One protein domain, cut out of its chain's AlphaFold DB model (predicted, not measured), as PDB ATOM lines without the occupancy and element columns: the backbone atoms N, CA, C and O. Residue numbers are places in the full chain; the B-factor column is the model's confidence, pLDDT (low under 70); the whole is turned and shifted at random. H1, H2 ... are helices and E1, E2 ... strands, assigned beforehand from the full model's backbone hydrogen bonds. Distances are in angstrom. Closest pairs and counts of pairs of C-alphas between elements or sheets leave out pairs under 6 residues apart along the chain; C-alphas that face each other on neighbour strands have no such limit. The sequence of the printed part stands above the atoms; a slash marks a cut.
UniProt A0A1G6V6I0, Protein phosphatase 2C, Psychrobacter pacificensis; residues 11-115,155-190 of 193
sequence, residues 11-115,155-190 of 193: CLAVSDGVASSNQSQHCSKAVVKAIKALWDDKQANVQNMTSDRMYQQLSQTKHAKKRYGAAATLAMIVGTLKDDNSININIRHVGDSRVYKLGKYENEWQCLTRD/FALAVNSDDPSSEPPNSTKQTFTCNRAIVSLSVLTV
ATOM      1  N   CYS A  11      -7.054  39.802 -44.259       87.88
ATOM      2  CA  CYS A  11      -7.670  38.488 -44.155       87.88
ATOM      3  C   CYS A  11      -9.166  38.651 -43.866       87.88
ATOM      4  O   CYS A  11      -9.548  39.350 -42.927       87.88
ATOM      5  N   LEU A  12     -10.001  38.013 -44.680       89.44
ATOM      6  CA  LEU A  12     -11.438  37.891 -44.468       89.44
ATOM      7  C   LEU A  12     -11.766  36.406 -44.375       89.44
ATOM      8  O   LEU A  12     -11.452  35.660 -45.294       89.44
ATOM      9  N   ALA A  13     -12.397  35.977 -43.289       90.00
ATOM     10  CA  ALA A  13     -12.783  34.587 -43.098       90.00
ATOM     11  C   ALA A  13     -14.210  34.499 -42.561       90.00
ATOM     12  O   ALA A  13     -14.569  35.227 -41.634       90.00
ATOM     13  N   VAL A  14     -14.993  33.577 -43.116       91.25
ATOM     14  CA  VAL A  14     -16.245  33.105 -42.526       91.25
ATOM     15  C   VAL A  14     -16.057  31.660 -42.102       91.25
ATOM     16  O   VAL A  14     -15.395  30.883 -42.789       91.25
ATOM     17  N   SER A  15     -16.648  31.297 -40.976       90.31
ATOM     18  CA  SER A  15     -16.769  29.905 -40.579       90.31
ATOM     19  C   SER A  15     -18.169  29.686 -40.048       90.31
ATOM     20  O   SER A  15     -18.641  30.484 -39.233       90.31
ATOM     21  N   ASP A  16     -18.805  28.617 -40.506       87.12
ATOM     22  CA  ASP A  16     -20.126  28.221 -40.044       87.12
ATOM     23  C   ASP A  16     -20.085  26.868 -39.356       87.12
ATOM     24  O   ASP A  16     -19.350  25.978 -39.768       87.12
ATOM     25  N   GLY A  17     -20.848  26.731 -38.279       84.38
ATOM     26  CA  GLY A  17     -20.942  25.485 -37.542       84.38
ATOM     27  C   GLY A  17     -21.906  24.534 -38.241       84.38
ATOM     28  O   GLY A  17     -23.053  24.889 -38.483       84.38
ATOM     29  N   VAL A  18     -21.489  23.294 -38.475       82.19
ATOM     30  CA  VAL A  18     -22.368  22.266 -39.047       82.19
ATOM     31  C   VAL A  18     -23.488  21.967 -38.045       82.19
ATOM     32  O   VAL A  18     -23.216  21.488 -36.943       82.19
ATOM     33  N   ALA A  19     -24.742  22.268 -38.390       74.56
ATOM     34  CA  ALA A  19     -25.874  22.241 -37.454       74.56
ATOM     35  C   ALA A  19     -26.149  20.859 -36.831       74.56
ATOM     36  O   ALA A  19     -26.580  20.774 -35.683       74.56
ATOM     37  N   SER A  20     -25.848  19.779 -37.555       74.50
ATOM     38  CA  SER A  20     -25.960  18.401 -37.061       74.50
ATOM     39  C   SER A  20     -24.868  18.019 -36.050       74.50
ATOM     40  O   SER A  20     -24.932  16.944 -35.454       74.50
ATOM     41  N   SER A  21     -23.878  18.888 -35.826       73.00
ATOM     42  CA  SER A  21     -22.771  18.655 -34.902       73.00
ATOM     43  C   SER A  21     -23.007  19.303 -33.533       73.00
ATOM     44  O   SER A  21     -23.550  20.403 -33.408       73.00
ATOM     45  N   ASN A  22     -22.579  18.630 -32.464       74.62
ATOM     46  CA  ASN A  22     -22.735  19.151 -31.107       74.62
ATOM     47  C   ASN A  22     -21.863  20.402 -30.914       74.62
ATOM     48  O   ASN A  22     -20.689  20.390 -31.262       74.62
ATOM     49  N   GLN A  23     -22.393  21.466 -30.305       79.69
ATOM     50  CA  GLN A  23     -21.637  22.700 -30.030       79.69
ATOM     51  C   GLN A  23     -21.007  23.352 -31.281       79.69
ATOM     52  O   GLN A  23     -19.939  23.967 -31.185       79.69
ATOM     53  N   SER A  24     -21.646  23.242 -32.446       81.25
ATOM     54  CA  SER A  24     -21.141  23.736 -33.735       81.25
ATOM     55  C   SER A  24     -20.727  25.219 -33.715       81.25
ATOM     56  O   SER A  24     -19.670  25.582 -34.237       81.25
ATOM     57  N   GLN A  25     -21.453  26.065 -32.975       83.38
ATOM     58  CA  GLN A  25     -21.125  27.478 -32.745       83.38
ATOM     59  C   GLN A  25     -19.781  27.691 -32.034       83.38
ATOM     60  O   GLN A  25     -19.135  28.735 -32.164       83.38
ATOM     61  N   HIS A  26     -19.347  26.721 -31.227       83.81
ATOM     62  CA  HIS A  26     -18.037  26.761 -30.595       83.81
ATOM     63  C   HIS A  26     -16.932  26.314 -31.546       83.81
ATOM     64  O   HIS A  26     -15.828  26.848 -31.419       83.81
ATOM     65  N   CYS A  27     -17.211  25.396 -32.478       84.31
ATOM     66  CA  CYS A  27     -16.259  25.009 -33.516       84.31
ATOM     67  C   CYS A  27     -15.990  26.180 -34.465       84.31
ATOM     68  O   CYS A  27     -14.846  26.612 -34.575       84.31
ATOM     69  N   SER A  28     -17.031  26.800 -35.030       87.19
ATOM     70  CA  SER A  28     -16.863  27.933 -35.953       87.19
ATOM     71  C   SER A  28     -16.138  29.116 -35.304       87.19
ATOM     72  O   SER A  28     -15.196  29.690 -35.856       87.19
ATOM     73  N   LYS A  29     -16.475  29.421 -34.044       89.25
ATOM     74  CA  LYS A  29     -15.747  30.417 -33.247       89.25
ATOM     75  C   LYS A  29     -14.291  30.022 -33.002       89.25
ATOM     76  O   LYS A  29     -13.432  30.902 -32.942       89.25
ATOM     77  N   ALA A  30     -14.001  28.739 -32.797       87.06
ATOM     78  CA  ALA A  30     -12.634  28.260 -32.641       87.06
ATOM     79  C   ALA A  30     -11.847  28.408 -33.952       87.06
ATOM     80  O   ALA A  30     -10.711  28.872 -33.890       87.06
ATOM     81  N   VAL A  31     -12.455  28.120 -35.113       88.56
ATOM     82  CA  VAL A  31     -11.837  28.270 -36.448       88.56
ATOM     83  C   VAL A  31     -11.408  29.713 -36.674       88.56
ATOM     84  O   VAL A  31     -10.233  29.982 -36.921       88.56
ATOM     85  N   VAL A  32     -12.316  30.670 -36.476       90.56
ATOM     86  CA  VAL A  32     -11.993  32.099 -36.639       90.56
ATOM     87  C   VAL A  32     -10.936  32.562 -35.629       90.56
ATOM     88  O   VAL A  32     -10.062  33.359 -35.966       90.56
ATOM     89  N   LYS A  33     -10.957  32.045 -34.392       89.81
ATOM     90  CA  LYS A  33      -9.920  32.352 -33.392       89.81
ATOM     91  C   LYS A  33      -8.551  31.790 -33.764       89.81
ATOM     92  O   LYS A  33      -7.563  32.482 -33.544       89.81
ATOM     93  N   ALA A  34      -8.492  30.580 -34.315       87.19
ATOM     94  CA  ALA A  34      -7.258  29.973 -34.804       87.19
ATOM     95  C   ALA A  34      -6.671  30.792 -35.961       87.19
ATOM     96  O   ALA A  34      -5.488  31.118 -35.945       87.19
ATOM     97  N   ILE A  35      -7.512  31.219 -36.909       89.06
ATOM     98  CA  ILE A  35      -7.122  32.121 -38.005       89.06
ATOM     99  C   ILE A  35      -6.580  33.435 -37.454       89.06
ATOM    100  O   ILE A  35      -5.503  33.866 -37.856       89.06
ATOM    101  N   LYS A  36      -7.290  34.053 -36.505       89.00
ATOM    102  CA  LYS A  36      -6.839  35.294 -35.873       89.00
ATOM    103  C   LYS A  36      -5.498  35.119 -35.161       89.00
ATOM    104  O   LYS A  36      -4.633  35.967 -35.320       89.00
ATOM    105  N   ALA A  37      -5.313  34.033 -34.412       86.50
ATOM    106  CA  ALA A  37      -4.049  33.752 -33.739       86.50
ATOM    107  C   ALA A  37      -2.901  33.586 -34.746       86.50
ATOM    108  O   ALA A  37      -1.855  34.192 -34.566       86.50
ATOM    109  N   LEU A  38      -3.115  32.845 -35.840       85.50
ATOM    110  CA  LEU A  38      -2.123  32.690 -36.913       85.50
ATOM    111  C   LEU A  38      -1.811  34.010 -37.630       85.50
ATOM    112  O   LEU A  38      -0.671  34.230 -38.033       85.50
ATOM    113  N   TRP A  39      -2.816  34.870 -37.798       85.56
ATOM    114  CA  TRP A  39      -2.654  36.196 -38.392       85.56
ATOM    115  C   TRP A  39      -1.866  37.144 -37.480       85.56
ATOM    116  O   TRP A  39      -0.959  37.833 -37.942       85.56
ATOM    117  N   ASP A  40      -2.185  37.154 -36.183       82.81
ATOM    118  CA  ASP A  40      -1.542  38.013 -35.186       82.81
ATOM    119  C   ASP A  40      -0.104  37.548 -34.866       82.81
ATOM    120  O   ASP A  40       0.771  38.384 -34.649       82.81
ATOM    121  N   ASP A  41       0.161  36.233 -34.870       76.19
ATOM    122  CA  ASP A  41       1.472  35.641 -34.544       76.19
ATOM    123  C   ASP A  41       2.559  36.005 -35.572       76.19
ATOM    124  O   ASP A  41       3.742  36.061 -35.233       76.19
ATOM    125  N   LYS A  42       2.199  36.294 -36.834       58.56
ATOM    126  CA  LYS A  42       3.174  36.644 -37.883       58.56
ATOM    127  C   LYS A  42       2.629  37.634 -38.914       58.56
ATOM    128  O   LYS A  42       2.102  37.231 -39.947       58.56
ATOM    129  N   GLN A  43       2.968  38.915 -38.756       52.16
ATOM    130  CA  GLN A  43       2.819  39.941 -39.806       52.16
ATOM    131  C   GLN A  43       3.680  39.719 -41.078       52.16
ATOM    132  O   GLN A  43       3.698  40.586 -41.944       52.16
ATOM    133  N   ALA A  44       4.384  38.589 -41.251       46.75
ATOM    134  CA  ALA A  44       5.347  38.434 -42.353       46.75
ATOM    135  C   ALA A  44       5.184  37.202 -43.258       46.75
ATOM    136  O   ALA A  44       5.942  37.092 -44.213       46.75
ATOM    137  N   ASN A  45       4.238  36.278 -43.040       58.16
ATOM    138  CA  ASN A  45       4.057  35.187 -44.011       58.16
ATOM    139  C   ASN A  45       2.620  34.669 -44.079       58.16
ATOM    140  O   ASN A  45       2.270  33.668 -43.456       58.16
ATOM    141  N   VAL A  46       1.826  35.293 -44.952       62.72
ATOM    142  CA  VAL A  46       0.531  34.786 -45.447       62.72
ATOM    143  C   VAL A  46       0.599  33.320 -45.903       62.72
ATOM    144  O   VAL A  46      -0.392  32.597 -45.828       62.72
ATOM    145  N   GLN A  47       1.788  32.841 -46.279       63.62
ATOM    146  CA  GLN A  47       2.050  31.441 -46.619       63.62
ATOM    147  C   GLN A  47       1.764  30.448 -45.476       63.62
ATOM    148  O   GLN A  47       1.536  29.272 -45.741       63.62
ATOM    149  N   ASN A  48       1.724  30.900 -44.216       68.88
ATOM    150  CA  ASN A  48       1.439  30.043 -43.060       68.88
ATOM    151  C   ASN A  48      -0.062  29.821 -42.805       68.88
ATOM    152  O   ASN A  48      -0.416  29.053 -41.911       68.88
ATOM    153  N   MET A  49      -0.952  30.455 -43.577       75.75
ATOM    154  CA  MET A  49      -2.406  30.282 -43.469       75.75
ATOM    155  C   MET A  49      -2.869  29.010 -44.209       75.75
ATOM    156  O   MET A  49      -3.608  29.068 -45.199       75.75
ATOM    157  N   THR A  50      -2.384  27.844 -43.770       79.88
ATOM    158  CA  THR A  50      -2.754  26.524 -44.314       79.88
ATOM    159  C   THR A  50      -3.826  25.835 -43.468       79.88
ATOM    160  O   THR A  50      -3.958  26.130 -42.279       79.88
ATOM    161  N   SER A  51      -4.598  24.918 -44.069       78.00
ATOM    162  CA  SER A  51      -5.583  24.088 -43.350       78.00
ATOM    163  C   SER A  51      -4.960  23.351 -42.184       78.00
ATOM    164  O   SER A  51      -5.495  23.406 -41.085       78.00
ATOM    165  N   ASP A  52      -3.788  22.762 -42.391       81.56
ATOM    166  CA  ASP A  52      -3.119  21.943 -41.381       81.56
ATOM    167  C   ASP A  52      -2.681  22.788 -40.188       81.56
ATOM    168  O   ASP A  52      -2.819  22.375 -39.041       81.56
ATOM    169  N   ARG A  53      -2.205  24.016 -40.432       80.69
ATOM    170  CA  ARG A  53      -1.849  24.960 -39.364       80.69
ATOM    171  C   ARG A  53      -3.077  25.432 -38.599       80.69
ATOM    172  O   ARG A  53      -3.028  25.518 -37.374       80.69
ATOM    173  N   MET A  54      -4.174  25.717 -39.301       83.56
ATOM    174  CA  MET A  54      -5.452  26.056 -38.669       83.56
ATOM    175  C   MET A  54      -5.962  24.890 -37.820       83.56
ATOM    176  O   MET A  54      -6.323  25.091 -36.665       83.56
ATOM    177  N   TYR A  55      -5.894  23.671 -38.346       81.75
ATOM    178  CA  TYR A  55      -6.257  22.445 -37.648       81.75
ATOM    179  C   TYR A  55      -5.382  22.190 -36.409       81.75
ATOM    180  O   TYR A  55      -5.901  21.940 -35.324       81.75
ATOM    181  N   GLN A  56      -4.062  22.364 -36.514       80.56
ATOM    182  CA  GLN A  56      -3.136  22.284 -35.377       80.56
ATOM    183  C   GLN A  56      -3.451  23.317 -34.287       80.56
ATOM    184  O   GLN A  56      -3.355  23.021 -33.100       80.56
ATOM    185  N   GLN A  57      -3.831  24.539 -34.662       81.19
ATOM    186  CA  GLN A  57      -4.259  25.549 -33.690       81.19
ATOM    187  C   GLN A  57      -5.609  25.196 -33.046       81.19
ATOM    188  O   GLN A  57      -5.832  25.479 -31.869       81.19
ATOM    189  N   LEU A  58      -6.506  24.544 -33.789       78.81
ATOM    190  CA  LEU A  58      -7.803  24.082 -33.293       78.81
ATOM    191  C   LEU A  58      -7.685  22.929 -32.294       78.81
ATOM    192  O   LEU A  58      -8.379  22.925 -31.270       78.81
ATOM    193  N   SER A  59      -6.782  21.982 -32.542       74.38
ATOM    194  CA  SER A  59      -6.544  20.855 -31.635       74.38
ATOM    195  C   SER A  59      -5.941  21.296 -30.295       74.38
ATOM    196  O   SER A  59      -6.177  20.664 -29.268       74.38
ATOM    197  N   GLN A  60      -5.260  22.445 -30.259       73.88
ATOM    198  CA  GLN A  60      -4.694  23.041 -29.041       73.88
ATOM    199  C   GLN A  60      -5.724  23.795 -28.174       73.88
ATOM    200  O   GLN A  60      -5.378  24.379 -27.140       73.88
ATOM    201  N   THR A  61      -7.006  23.822 -28.555       70.19
ATOM    202  CA  THR A  61      -8.021  24.589 -27.817       70.19
ATOM    203  C   THR A  61      -8.331  23.977 -26.442       70.19
ATOM    204  O   THR A  61      -8.510  22.770 -26.283       70.19
ATOM    205  N   LYS A  62      -8.482  24.831 -25.414       60.12
ATOM    206  CA  LYS A  62      -8.596  24.440 -23.986       60.12
ATOM    207  C   LYS A  62      -9.807  23.561 -23.597       60.12
ATOM    208  O   LYS A  62      -9.982  23.270 -22.417       60.12
ATOM    209  N   HIS A  63     -10.646  23.116 -24.535       63.84
ATOM    210  CA  HIS A  63     -11.842  22.311 -24.246       63.84
ATOM    211  C   HIS A  63     -12.162  21.244 -25.308       63.84
ATOM    212  O   HIS A  63     -13.333  20.894 -25.454       63.84
ATOM    213  N   ALA A  64     -11.159  20.713 -26.016       62.50
ATOM    214  CA  ALA A  64     -11.343  19.701 -27.065       62.50
ATOM    215  C   ALA A  64     -12.271  18.542 -26.636       62.50
ATOM    216  O   ALA A  64     -13.265  18.263 -27.297       62.50
ATOM    217  N   LYS A  65     -12.071  17.980 -25.431       64.31
ATOM    218  CA  LYS A  65     -12.907  16.880 -24.902       64.31
ATOM    219  C   LYS A  65     -14.390  17.225 -24.710       64.31
ATOM    220  O   LYS A  65     -15.235  16.346 -24.814       64.31
ATOM    221  N   LYS A  66     -14.727  18.486 -24.405       60.88
ATOM    222  CA  LYS A  66     -16.124  18.927 -24.190       60.88
ATOM    223  C   LYS A  66     -16.844  19.286 -25.489       60.88
ATOM    224  O   LYS A  66     -18.051  19.496 -25.472       60.88
ATOM    225  N   ARG A  67     -16.097  19.438 -26.580       65.31
ATOM    226  CA  ARG A  67     -16.586  19.901 -27.884       65.31
ATOM    227  C   ARG A  67     -16.277  18.881 -28.973       65.31
ATOM    228  O   ARG A  67     -16.162  19.243 -30.135       65.31
ATOM    229  N   TYR A  68     -16.109  17.627 -28.566       70.31
ATOM    230  CA  TYR A  68     -15.854  16.529 -29.476       70.31
ATOM    231  C   TYR A  68     -16.982  16.394 -30.492       70.31
ATOM    232  O   TYR A  68     -18.157  16.507 -30.136       70.31
ATOM    233  N   GLY A  69     -16.601  16.153 -31.745       71.25
ATOM    234  CA  GLY A  69     -17.541  15.986 -32.843       71.25
ATOM    235  C   GLY A  69     -18.204  17.291 -33.277       71.25
ATOM    236  O   GLY A  69     -19.079  17.241 -34.129       71.25
ATOM    237  N   ALA A  70     -17.807  18.444 -32.721       82.44
ATOM    238  CA  ALA A  70     -18.220  19.745 -33.227       82.44
ATOM    239  C   ALA A  70     -17.517  20.009 -34.559       82.44
ATOM    240  O   ALA A  70     -16.288  19.917 -34.628       82.44
ATOM    241  N   ALA A  71     -18.281  20.380 -35.580       85.62
ATOM    242  CA  ALA A  71     -17.785  20.574 -36.932       85.62
ATOM    243  C   ALA A  71     -18.095  21.981 -37.456       85.62
ATOM    244  O   ALA A  71     -19.083  22.603 -37.056       85.62
ATOM    245  N   ALA A  72     -17.236  22.497 -38.332       88.44
ATOM    246  CA  ALA A  72     -17.418  23.793 -38.967       88.44
ATOM    247  C   ALA A  72     -16.788  23.874 -40.364       88.44
ATOM    248  O   ALA A  72     -15.745  23.281 -40.634       88.44
ATOM    249  N   THR A  73     -17.405  24.657 -41.241       90.38
ATOM    250  CA  THR A  73     -16.891  24.987 -42.574       90.38
ATOM    251  C   THR A  73     -16.043  26.254 -42.516       90.38
ATOM    252  O   THR A  73     -16.016  26.966 -41.507       90.38
ATOM    253  N   LEU A  74     -15.290  26.530 -43.576       91.88
ATOM    254  CA  LEU A  74     -14.433  27.704 -43.685       91.88
ATOM    255  C   LEU A  74     -14.438  28.202 -45.123       91.88
ATOM    256  O   LEU A  74     -14.208  27.424 -46.039       91.88
ATOM    257  N   ALA A  75     -14.565  29.509 -45.312       91.88
ATOM    258  CA  ALA A  75     -14.077  30.174 -46.511       91.88
ATOM    259  C   ALA A  75     -13.280  31.410 -46.109       91.88
ATOM    260  O   ALA A  75     -13.726  32.235 -45.313       91.88
ATOM    261  N   MET A  76     -12.069  31.515 -46.641       90.81
ATOM    262  CA  MET A  76     -11.094  32.527 -46.274       90.81
ATOM    263  C   MET A  76     -10.464  33.129 -47.520       90.81
ATOM    264  O   MET A  76     -10.137  32.426 -48.473       90.81
ATOM    265  N   ILE A  77     -10.251  34.438 -47.467       90.12
ATOM    266  CA  ILE A  77      -9.579  35.246 -48.470       90.12
ATOM    267  C   ILE A  77      -8.413  35.943 -47.783       90.12
ATOM    268  O   ILE A  77      -8.612  36.659 -46.802       90.12
ATOM    269  N   VAL A  78      -7.213  35.787 -48.330       89.19
ATOM    270  CA  VAL A  78      -6.042  36.555 -47.917       89.19
ATOM    271  C   VAL A  78      -5.522  37.364 -49.096       89.19
ATOM    272  O   VAL A  78      -5.125  36.801 -50.117       89.19
ATOM    273  N   GLY A  79      -5.525  38.685 -48.945       88.00
ATOM    274  CA  GLY A  79      -4.973  39.621 -49.915       88.00
ATOM    275  C   GLY A  79      -3.577  40.077 -49.509       88.00
ATOM    276  O   GLY A  79      -3.395  40.555 -48.390       88.00
ATOM    277  N   THR A  80      -2.600  39.976 -50.409       87.69
ATOM    278  CA  THR A  80      -1.231  40.490 -50.213       87.69
ATOM    279  C   THR A  80      -0.815  41.396 -51.355       87.69
ATOM    280  O   THR A  80      -1.101  41.089 -52.509       87.69
ATOM    281  N   LEU A  81      -0.092  42.470 -51.050       85.75
ATOM    282  CA  LEU A  81       0.466  43.352 -52.070       85.75
ATOM    283  C   LEU A  81       1.662  42.677 -52.761       85.75
ATOM    284  O   LEU A  81       2.499  42.077 -52.089       85.75
ATOM    285  N   LYS A  82       1.720  42.761 -54.090       82.69
ATOM    286  CA  LYS A  82       2.891  42.408 -54.901       82.69
ATOM    287  C   LYS A  82       3.718  43.657 -55.221       82.69
ATOM    288  O   LYS A  82       3.215  44.776 -55.132       82.69
ATOM    289  N   ASP A  83       4.959  43.451 -55.658       82.75
ATOM    290  CA  ASP A  83       5.901  44.527 -56.011       82.75
ATOM    291  C   ASP A  83       5.388  45.446 -57.137       82.75
ATOM    292  O   ASP A  83       5.755  46.615 -57.212       82.75
ATOM    293  N   ASP A  84       4.495  44.943 -57.993       82.38
ATOM    294  CA  ASP A  84       3.851  45.676 -59.092       82.38
ATOM    295  C   ASP A  84       2.587  46.456 -58.665       82.38
ATOM    296  O   ASP A  84       1.807  46.899 -59.510       82.38
ATOM    297  N   ASN A  85       2.362  46.627 -57.356       78.75
ATOM    298  CA  ASN A  85       1.155  47.207 -56.754       78.75
ATOM    299  C   ASN A  85      -0.158  46.455 -57.064       78.75
ATOM    300  O   ASN A  85      -1.242  46.971 -56.754       78.75
ATOM    301  N   SER A  86      -0.101  45.254 -57.645       83.56
ATOM    302  CA  SER A  86      -1.260  44.366 -57.734       83.56
ATOM    303  C   SER A  86      -1.496  43.650 -56.401       83.56
ATOM    304  O   SER A  86      -0.605  43.536 -55.555       83.56
ATOM    305  N   ILE A  87      -2.721  43.178 -56.182       84.81
ATOM    306  CA  ILE A  87      -3.070  42.402 -54.995       84.81
ATOM    307  C   ILE A  87      -3.170  40.935 -55.410       84.81
ATOM    308  O   ILE A  87      -3.945  40.555 -56.286       84.81
ATOM    309  N   ASN A  88      -2.377  40.087 -54.768       87.75
ATOM    310  CA  ASN A  88      -2.526  38.646 -54.849       87.75
ATOM    311  C   ASN A  88      -3.632  38.205 -53.890       87.75
ATOM    312  O   ASN A  88      -3.531  38.456 -52.688       87.75
ATOM    313  N   ILE A  89      -4.654  37.534 -54.407       88.12
ATOM    314  CA  ILE A  89      -5.749  36.979 -53.621       88.12
ATOM    315  C   ILE A  89      -5.554  35.471 -53.514       88.12
ATOM    316  O   ILE A  89      -5.511  34.761 -54.517       88.12
ATOM    317  N   ASN A  90      -5.458  34.983 -52.281       89.56
ATOM    318  CA  ASN A  90      -5.416  33.565 -51.959       89.56
ATOM    319  C   ASN A  90      -6.719  33.184 -51.264       89.56
ATOM    320  O   ASN A  90      -7.009  33.676 -50.175       89.56
ATOM    321  N   ILE A  91      -7.485  32.302 -51.890       91.00
ATOM    322  CA  ILE A  91      -8.687  31.707 -51.325       91.00
ATOM    323  C   ILE A  91      -8.323  30.347 -50.744       91.00
ATOM    324  O   ILE A  91      -7.602  29.560 -51.364       91.00
ATOM    325  N   ARG A  92      -8.852  30.063 -49.558       90.69
ATOM    326  CA  ARG A  92      -8.865  28.725 -48.976       90.69
ATOM    327  C   ARG A  92     -10.250  28.445 -48.426       90.69
ATOM    328  O   ARG A  92     -10.779  29.270 -47.682       90.69
ATOM    329  N   HIS A  93     -10.818  27.297 -48.759       90.62
ATOM    330  CA  HIS A  93     -12.110  26.894 -48.216       90.62
ATOM    331  C   HIS A  93     -12.149  25.400 -47.883       90.62
ATOM    332  O   HIS A  93     -11.348  24.615 -48.391       90.62
ATOM    333  N   VAL A  94     -13.063  25.044 -46.984       90.25
ATOM    334  CA  VAL A  94     -13.386  23.695 -46.505       90.25
ATOM    335  C   VAL A  94     -14.894  23.658 -46.258       90.25
ATOM    336  O   VAL A  94     -15.438  24.591 -45.663       90.25
ATOM    337  N   GLY A  95     -15.571  22.601 -46.700       88.06
ATOM    338  CA  GLY A  95     -17.032  22.520 -46.702       88.06
ATOM    339  C   GLY A  95     -17.654  23.384 -47.795       88.06
ATOM    340  O   GLY A  95     -17.093  23.498 -48.887       88.06
ATOM    341  N   ASP A  96     -18.791  23.994 -47.484       86.94
ATOM    342  CA  ASP A  96     -19.673  24.709 -48.412       86.94
ATOM    343  C   ASP A  96     -19.851  26.204 -48.108       86.94
ATOM    344  O   ASP A  96     -20.729  26.883 -48.645       86.94
ATOM    345  N   SER A  97     -18.990  26.753 -47.254       88.44
ATOM    346  CA  SER A  97     -18.791  28.198 -47.241       88.44
ATOM    347  C   SER A  97     -18.194  28.627 -48.583       88.44
ATOM    348  O   SER A  97     -17.222  28.034 -49.056       88.44
ATOM    349  N   ARG A  98     -18.747  29.687 -49.184       89.31
ATOM    350  CA  ARG A  98     -18.409  30.108 -50.547       89.31
ATOM    351  C   ARG A  98     -17.763  31.484 -50.617       89.31
ATOM    352  O   ARG A  98     -18.105  32.387 -49.852       89.31
ATOM    353  N   VAL A  99     -16.875  31.668 -51.595       89.69
ATOM    354  CA  VAL A  99     -16.346  32.983 -51.987       89.69
ATOM    355  C   VAL A  99     -16.924  33.388 -53.332       89.69
ATOM    356  O   VAL A  99     -16.915  32.608 -54.283       89.69
ATOM    357  N   TYR A 100     -17.370  34.636 -53.417       88.75
ATOM    358  CA  TYR A 100     -17.842  35.249 -54.647       88.75
ATOM    359  C   TYR A 100     -17.037  36.500 -54.979       88.75
ATOM    360  O   TYR A 100     -16.608  37.252 -54.096       88.75
ATOM    361  N   LYS A 101     -16.879  36.734 -56.277       87.69
ATOM    362  CA  LYS A 101     -16.315  37.949 -56.860       87.69
ATOM    363  C   LYS A 101     -17.387  38.617 -57.709       87.69
ATOM    364  O   LYS A 101     -18.100  37.944 -58.447       87.69
ATOM    365  N   LEU A 102     -17.447  39.939 -57.639       83.81
ATOM    366  CA  LEU A 102     -18.197  40.754 -58.584       83.81
ATOM    367  C   LEU A 102     -17.206  41.638 -59.340       83.81
ATOM    368  O   LEU A 102     -16.548  42.476 -58.735       83.81
ATOM    369  N   GLY A 103     -17.029  41.447 -60.646       79.00
ATOM    370  CA  GLY A 103     -16.192  42.326 -61.463       79.00
ATOM    371  C   GLY A 103     -16.774  43.736 -61.613       79.00
ATOM    372  O   GLY A 103     -17.975  43.950 -61.505       79.00
ATOM    373  N   LYS A 104     -15.925  44.729 -61.913       72.56
ATOM    374  CA  LYS A 104     -16.360  46.131 -62.090       72.56
ATOM    375  C   LYS A 104     -17.380  46.329 -63.210       72.56
ATOM    376  O   LYS A 104     -18.193  47.243 -63.145       72.56
ATOM    377  N   TYR A 105     -17.280  45.495 -64.237       76.69
ATOM    378  CA  TYR A 105     -18.135  45.517 -65.419       76.69
ATOM    379  C   TYR A 105     -18.998  44.252 -65.519       76.69
ATOM    380  O   TYR A 105     -19.646  44.036 -66.537       76.69
ATOM    381  N   GLU A 106     -18.969  43.402 -64.490       76.56
ATOM    382  CA  GLU A 106     -19.778  42.189 -64.422       76.56
ATOM    383  C   GLU A 106     -21.077  42.525 -63.678       76.56
ATOM    384  O   GLU A 106     -21.058  43.214 -62.658       76.56
ATOM    385  N   ASN A 107     -22.206  42.039 -64.193       78.56
ATOM    386  CA  ASN A 107     -23.517  42.220 -63.559       78.56
ATOM    387  C   ASN A 107     -23.918  41.021 -62.689       78.56
ATOM    388  O   ASN A 107     -24.987  41.031 -62.082       78.56
ATOM    389  N   GLU A 108     -23.075  39.994 -62.630       84.38
ATOM    390  CA  GLU A 108     -23.363  38.734 -61.960       84.38
ATOM    391  C   GLU A 108     -22.229  38.368 -61.008       84.38
ATOM    392  O   GLU A 108     -21.053  38.612 -61.277       84.38
ATOM    393  N   TRP A 109     -22.600  37.787 -59.868       85.94
ATOM    394  CA  TRP A 109     -21.640  37.270 -58.905       85.94
ATOM    395  C   TRP A 109     -21.057  35.958 -59.411       85.94
ATOM    396  O   TRP A 109     -21.771  34.970 -59.571       85.94
ATOM    397  N   GLN A 110     -19.743  35.927 -59.589       86.12
ATOM    398  CA  GLN A 110     -19.021  34.717 -59.941       86.12
ATOM    399  C   GLN A 110     -18.624  33.969 -58.666       86.12
ATOM    400  O   GLN A 110     -17.879  34.497 -57.835       86.12
ATOM    401  N   CYS A 111     -19.106  32.735 -58.508       88.38
ATOM    402  CA  CYS A 111     -18.625  31.847 -57.453       88.38
ATOM    403  C   CYS A 111     -17.201  31.387 -57.780       88.38
ATOM    404  O   CYS A 111     -16.912  31.035 -58.921       88.38
ATOM    405  N   LEU A 112     -16.315  31.413 -56.789       89.62
ATOM    406  CA  LEU A 112     -14.910  31.024 -56.935       89.62
ATOM    407  C   LEU A 112     -14.583  29.706 -56.222       89.62
ATOM    408  O   LEU A 112     -13.542  29.110 -56.459       89.62
ATOM    409  N   THR A 113     -15.469  29.229 -55.354       90.12
ATOM    410  CA  THR A 113     -15.261  28.029 -54.536       90.12
ATOM    411  C   THR A 113     -16.199  26.919 -54.962       90.12
ATOM    412  O   THR A 113     -17.370  27.175 -55.230       90.12
ATOM    413  N   ARG A 114     -15.709  25.685 -54.960       90.44
ATOM    414  CA  ARG A 114     -16.514  24.479 -55.161       90.44
ATOM    415  C   ARG A 114     -16.896  23.915 -53.797       90.44
ATOM    416  O   ARG A 114     -16.015  23.704 -52.980       90.44
ATOM    417  N   ASP A 115     -18.163  23.646 -53.530       89.38
ATOM    418  CA  ASP A 115     -18.533  23.054 -52.241       89.38
ATOM    419  C   ASP A 115     -17.964  21.634 -52.097       89.38
ATOM    420  O   ASP A 115     -17.998  20.849 -53.048       89.38
ATOM    421  N   PHE A 155     -13.863  21.205 -40.736       79.75
ATOM    422  CA  PHE A 155     -13.028  21.199 -39.537       79.75
ATOM    423  C   PHE A 155     -13.790  20.555 -38.388       79.75
ATOM    424  O   PHE A 155     -14.827  21.080 -37.990       79.75
ATOM    425  N   ALA A 156     -13.246  19.490 -37.806       81.56
ATOM    426  CA  ALA A 156     -13.795  18.856 -36.614       81.56
ATOM    427  C   ALA A 156     -12.876  19.042 -35.398       81.56
ATOM    428  O   ALA A 156     -11.649  19.005 -35.504       81.56
ATOM    429  N   LEU A 157     -13.465  19.228 -34.216       75.25
ATOM    430  CA  LEU A 157     -12.730  19.177 -32.952       75.25
ATOM    431  C   LEU A 157     -12.609  17.717 -32.487       75.25
ATOM    432  O   LEU A 157     -13.577  17.125 -32.002       75.25
ATOM    433  N   ALA A 158     -11.410  17.145 -32.615       65.00
ATOM    434  CA  ALA A 158     -11.087  15.793 -32.156       65.00
ATOM    435  C   ALA A 158     -10.614  15.749 -30.689       65.00
ATOM    436  O   ALA A 158     -10.098  16.733 -30.153       65.00
ATOM    437  N   VAL A 159     -10.800  14.600 -30.018       54.16
ATOM    438  CA  VAL A 159     -10.471  14.421 -28.583       54.16
ATOM    439  C   VAL A 159      -8.974  14.248 -28.344       54.16
ATOM    440  O   VAL A 159      -8.495  14.665 -27.291       54.16
ATOM    441  N   ASN A 160      -8.251  13.643 -29.292       53.91
ATOM    442  CA  ASN A 160      -6.851  13.249 -29.143       53.91
ATOM    443  C   ASN A 160      -6.110  13.425 -30.478       53.91
ATOM    444  O   ASN A 160      -6.606  12.997 -31.511       53.91
ATOM    445  N   SER A 161      -4.902  13.992 -30.438       51.56
ATOM    446  CA  SER A 161      -3.975  14.065 -31.580       51.56
ATOM    447  C   SER A 161      -3.488  12.700 -32.079       51.56
ATOM    448  O   SER A 161      -2.873  12.635 -33.137       51.56
ATOM    449  N   ASP A 162      -3.742  11.643 -31.302       48.66
ATOM    450  CA  ASP A 162      -3.245  10.283 -31.531       48.66
ATOM    451  C   ASP A 162      -4.317   9.359 -32.140       48.66
ATOM    452  O   ASP A 162      -4.071   8.169 -32.335       48.66
ATOM    453  N   ASP A 163      -5.519   9.880 -32.412       50.91
ATOM    454  CA  ASP A 163      -6.547   9.156 -33.157       50.91
ATOM    455  C   ASP A 163      -6.287   9.345 -34.666       50.91
ATOM    456  O   ASP A 163      -6.382  10.475 -35.154       50.91
ATOM    457  N   PRO A 164      -5.956   8.282 -35.423       42.50
ATOM    458  CA  PRO A 164      -5.641   8.376 -36.849       42.50
ATOM    459  C   PRO A 164      -6.825   8.848 -37.709       42.50
ATOM    460  O   PRO A 164      -6.620   9.191 -38.864       42.50
ATOM    461  N   SER A 165      -8.048   8.910 -37.165       48.41
ATOM    462  CA  SER A 165      -9.206   9.528 -37.835       48.41
ATOM    463  C   SER A 165      -9.226  11.063 -37.762       48.41
ATOM    464  O   SER A 165     -10.101  11.705 -38.338       48.41
ATOM    465  N   SER A 166      -8.272  11.664 -37.048       57.47
ATOM    466  CA  SER A 166      -8.177  13.105 -36.797       57.47
ATOM    467  C   SER A 166      -7.248  13.796 -37.799       57.47
ATOM    468  O   SER A 166      -6.388  14.591 -37.406       57.47
ATOM    469  N   GLU A 167      -7.396  13.484 -39.084       67.62
ATOM    470  CA  GLU A 167      -6.653  14.147 -40.156       67.62
ATOM    471  C   GLU A 167      -7.183  15.576 -40.391       67.62
ATOM    472  O   GLU A 167      -8.364  15.854 -40.157       67.62
ATOM    473  N   PRO A 168      -6.320  16.529 -40.795       72.69
ATOM    474  CA  PRO A 168      -6.792  17.843 -41.211       72.69
ATOM    475  C   PRO A 168      -7.715  17.695 -42.430       72.69
ATOM    476  O   PRO A 168      -7.446  16.858 -43.289       72.69
ATOM    477  N   PRO A 169      -8.766  18.525 -42.554       79.75
ATOM    478  CA  PRO A 169      -9.655  18.436 -43.701       79.75
ATOM    479  C   PRO A 169      -8.915  18.770 -44.993       79.75
ATOM    480  O   PRO A 169      -8.053  19.667 -45.021       79.75
ATOM    481  N   ASN A 170      -9.321  18.120 -46.082       82.94
ATOM    482  CA  ASN A 170      -8.830  18.461 -47.406       82.94
ATOM    483  C   ASN A 170      -9.334  19.860 -47.755       82.94
ATOM    484  O   ASN A 170     -10.529  20.103 -47.915       82.94
ATOM    485  N   SER A 171      -8.410  20.817 -47.832       83.06
ATOM    486  CA  SER A 171      -8.757  22.187 -48.198       83.06
ATOM    487  C   SER A 171      -8.370  22.495 -49.625       83.06
ATOM    488  O   SER A 171      -7.233  22.279 -50.053       83.06
ATOM    489  N   THR A 172      -9.306  23.107 -50.333       86.25
ATOM    490  CA  THR A 172      -9.069  23.598 -51.680       86.25
ATOM    491  C   THR A 172      -8.472  25.000 -51.604       86.25
ATOM    492  O   THR A 172      -8.951  25.877 -50.871       86.25
ATOM    493  N   LYS A 173      -7.381  25.211 -52.349       86.69
ATOM    494  CA  LYS A 173      -6.698  26.500 -52.485       86.69
ATOM    495  C   LYS A 173      -6.866  27.015 -53.907       86.69
ATOM    496  O   LYS A 173      -6.551  26.312 -54.859       86.69
ATOM    497  N   GLN A 174      -7.243  28.281 -54.033       85.69
ATOM    498  CA  GLN A 174      -7.250  28.990 -55.306       85.69
ATOM    499  C   GLN A 174      -6.482  30.301 -55.164       85.69
ATOM    500  O   GLN A 174      -6.555  30.967 -54.132       85.69
ATOM    501  N   THR A 175      -5.735  30.686 -56.191       84.94
ATOM    502  CA  THR A 175      -4.974  31.937 -56.191       84.94
ATOM    503  C   THR A 175      -5.218  32.672 -57.498       84.94
ATOM    504  O   THR A 175      -5.143  32.077 -58.569       84.94
ATOM    505  N   PHE A 176      -5.471  33.976 -57.422       84.50
ATOM    506  CA  PHE A 176      -5.513  34.844 -58.594       84.50
ATOM    507  C   PHE A 176      -4.953  36.224 -58.256       84.50
ATOM    508  O   PHE A 176      -4.940  36.657 -57.106       84.50
ATOM    509  N   THR A 177      -4.458  36.924 -59.272       83.50
ATOM    510  CA  THR A 177      -3.950  38.292 -59.116       83.50
ATOM    511  C   THR A 177      -5.006  39.272 -59.581       83.50
ATOM    512  O   THR A 177      -5.612  39.084 -60.636       83.50
ATOM    513  N   CYS A 178      -5.219  40.326 -58.804       74.31
ATOM    514  CA  CYS A 178      -6.097  41.408 -59.174       74.31
ATOM    515  C   CYS A 178      -5.357  42.738 -59.236       74.31
ATOM    516  O   CYS A 178      -4.649  43.147 -58.316       74.31
ATOM    517  N   ASN A 179      -5.563  43.449 -60.339       66.56
ATOM    518  CA  ASN A 179      -5.228  44.863 -60.404       66.56
ATOM    519  C   ASN A 179      -6.278  45.637 -59.590       66.56
ATOM    520  O   ASN A 179      -7.358  45.103 -59.323       66.56
ATOM    521  N   ARG A 180      -6.010  46.904 -59.238       55.56
ATOM    522  CA  ARG A 180      -6.903  47.808 -58.460       55.56
ATOM    523  C   ARG A 180      -8.373  47.896 -58.941       55.56
ATOM    524  O   ARG A 180      -9.172  48.596 -58.333       55.56
ATOM    525  N   ALA A 181      -8.727  47.229 -60.037       44.84
ATOM    526  CA  ALA A 181     -10.040  47.171 -60.653       44.84
ATOM    527  C   ALA A 181     -11.003  46.104 -60.087       44.84
ATOM    528  O   ALA A 181     -12.130  46.050 -60.579       44.84
ATOM    529  N   ILE A 182     -10.631  45.260 -59.110       53.97
ATOM    530  CA  ILE A 182     -11.598  44.284 -58.570       53.97
ATOM    531  C   ILE A 182     -12.548  44.905 -57.545       53.97
ATOM    532  O   ILE A 182     -12.153  45.495 -56.539       53.97
ATOM    533  N   VAL A 183     -13.821  44.719 -57.886       58.34
ATOM    534  CA  VAL A 183     -15.044  45.042 -57.173       58.34
ATOM    535  C   VAL A 183     -15.401  43.877 -56.240       58.34
ATOM    536  O   VAL A 183     -14.932  42.757 -56.407       58.34
ATOM    537  N   SER A 184     -16.117  44.225 -55.171       59.78
ATOM    538  CA  SER A 184     -16.533  43.419 -54.017       59.78
ATOM    539  C   SER A 184     -16.169  41.920 -54.015       59.78
ATOM    540  O   SER A 184     -16.661  41.133 -54.823       59.78
ATOM    541  N   LEU A 185     -15.374  41.515 -53.022       64.69
ATOM    542  CA  LEU A 185     -15.235  40.118 -52.612       64.69
ATOM    543  C   LEU A 185     -16.192  39.867 -51.453       64.69
ATOM    544  O   LEU A 185     -16.248  40.651 -50.505       64.69
ATOM    545  N   SER A 186     -16.958  38.789 -51.529       68.75
ATOM    546  CA  SER A 186     -17.902  38.412 -50.480       68.75
ATOM    547  C   SER A 186     -17.709  36.957 -50.108       68.75
ATOM    548  O   SER A 186     -17.501  36.105 -50.969       68.75
ATOM    549  N   VAL A 187     -17.767  36.694 -48.809       67.50
ATOM    550  CA  VAL A 187     -17.756  35.343 -48.266       67.50
ATOM    551  C   VAL A 187     -19.140  35.089 -47.694       67.50
ATOM    552  O   VAL A 187     -19.639  35.906 -46.918       67.50
ATOM    553  N   LEU A 188     -19.772  34.002 -48.117       72.06
ATOM    554  CA  LEU A 188     -21.127  33.650 -47.723       72.06
ATOM    555  C   LEU A 188     -21.145  32.233 -47.165       72.06
ATOM    556  O   LEU A 188     -20.598  31.308 -47.760       72.06
ATOM    557  N   THR A 189     -21.836  32.078 -46.049       58.72
ATOM    558  CA  THR A 189     -22.249  30.781 -45.526       58.72
ATOM    559  C   THR A 189     -23.560  30.370 -46.185       58.72
ATOM    560  O   THR A 189     -24.514  31.152 -46.194       58.72
ATOM    561  N   VAL A 190     -23.627  29.151 -46.721       56.81
ATOM    562  CA  VAL A 190     -24.881  28.577 -47.213       56.81
ATOM    563  C   VAL A 190     -25.596  27.905 -46.040       56.81
ATOM    564  O   VAL A 190     -25.149  26.882 -45.543       56.81
TER     565      VAL A 190
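What this domain is: This is residues 11 to 115 and 155 to 190 of the 193 residues of the protein "Protein phosphatase 2C" of Psychrobacter pacificensis (UniProt A0A1G6V6I0). A twisted sheet of four strands, E1 E2 E3 E5, has the helix H1 packed along its E1 edge on one face and the two-strand sheet E4 E6 over part of the other face, an uneven sandwich. The short helix H2 crosses H1 near one end of the sheet, and the unnamed stretches 60 to 73 and 155 to 171 extend the body at that end. The printed part has 141 residues and runs E1 H1 H2 E2 E3 E4 E5 E6; both sheets are antiparallel, and the class is mixed, with 67 residues, under half, in named elements. The whole is compact, with a radius of gyration of the C-alphas of 15.9 A, and its outline, 49 by 32 by 21 A, is only just elongated.

How they stand to each other: The larger sheet begins with edge strand E1, residues 11 to 14. H1, residues 24 to 41, is on this sheet, and the two make two layers, a helix on one face of a sheet. Its height is 9.6 A, on a local plane fitted to only 6 of the sheet's C-alphas; it runs along the strands, at 6 degrees to E1 on the local plane. The closest C-alphas of E1 and H1, those of Ala 13 and Val 32, are 7.0 A apart. H2, residues 51 to 59, touches residues 30 to 38 of H1 alone, the C-alphas of Ala 34 and Gln 57 being closest at 5.5 A; they run opposite ways at a steep tilt of 67 degrees, only just short of about perpendicular. H2 only grazes the sheet, with Ser 51. In both helices every O i to N i+4 pair is within hydrogen-bond range. E2, residues 74 to 81, is antiparallel to E1, with N 12 and O 77 at 2.9 A, and makes a hairpin with E3, residues 87 to 94, with N 78 and O 90 at 2.8 A. E5, residues 172 to 178, is the other edge strand, antiparallel to E3, with N 91 and O 174 at 2.8 A. E4, residues 98 to 103, and E6, residues 182 to 188, are antiparallel, with N 100 and O 186 at 2.9 A. Their sheet and the larger one form the sandwich, two sheets face to face, 10.0 A centre to centre where they face each other; the C-alphas of Ala 75 and Arg 98, the closest of E2 and E4, are 5.9 A apart.

Where its parts are: E1 begins at C-alpha 11, (-7.670, 38.488, -44.155), and is 10.3 A long. H1 is 25.6 A long and H2 12.2 A. E2 measures 23.2 A, E3 23.0 A, E4 16.5 A and E5 19.5 A. E6, 17.9 A, ends at C-alpha 188, (-21.127, 33.650, -47.723).

The domain as a whole: The C-alphas farthest apart, those of Tyr 105 and Asp 162, are 51.1 A apart. Residues 116 to 154 are not printed, and C-alphas 115 and 155 are 14.0 A apart across this cut. Of the links printed whole, H2 to E2 is long. Mean pLDDT of the printed part is 77.7; it is under 70 at residues 42 to 48, 62 to 67, 158 to 167, 179 to 187 and 189 to 190.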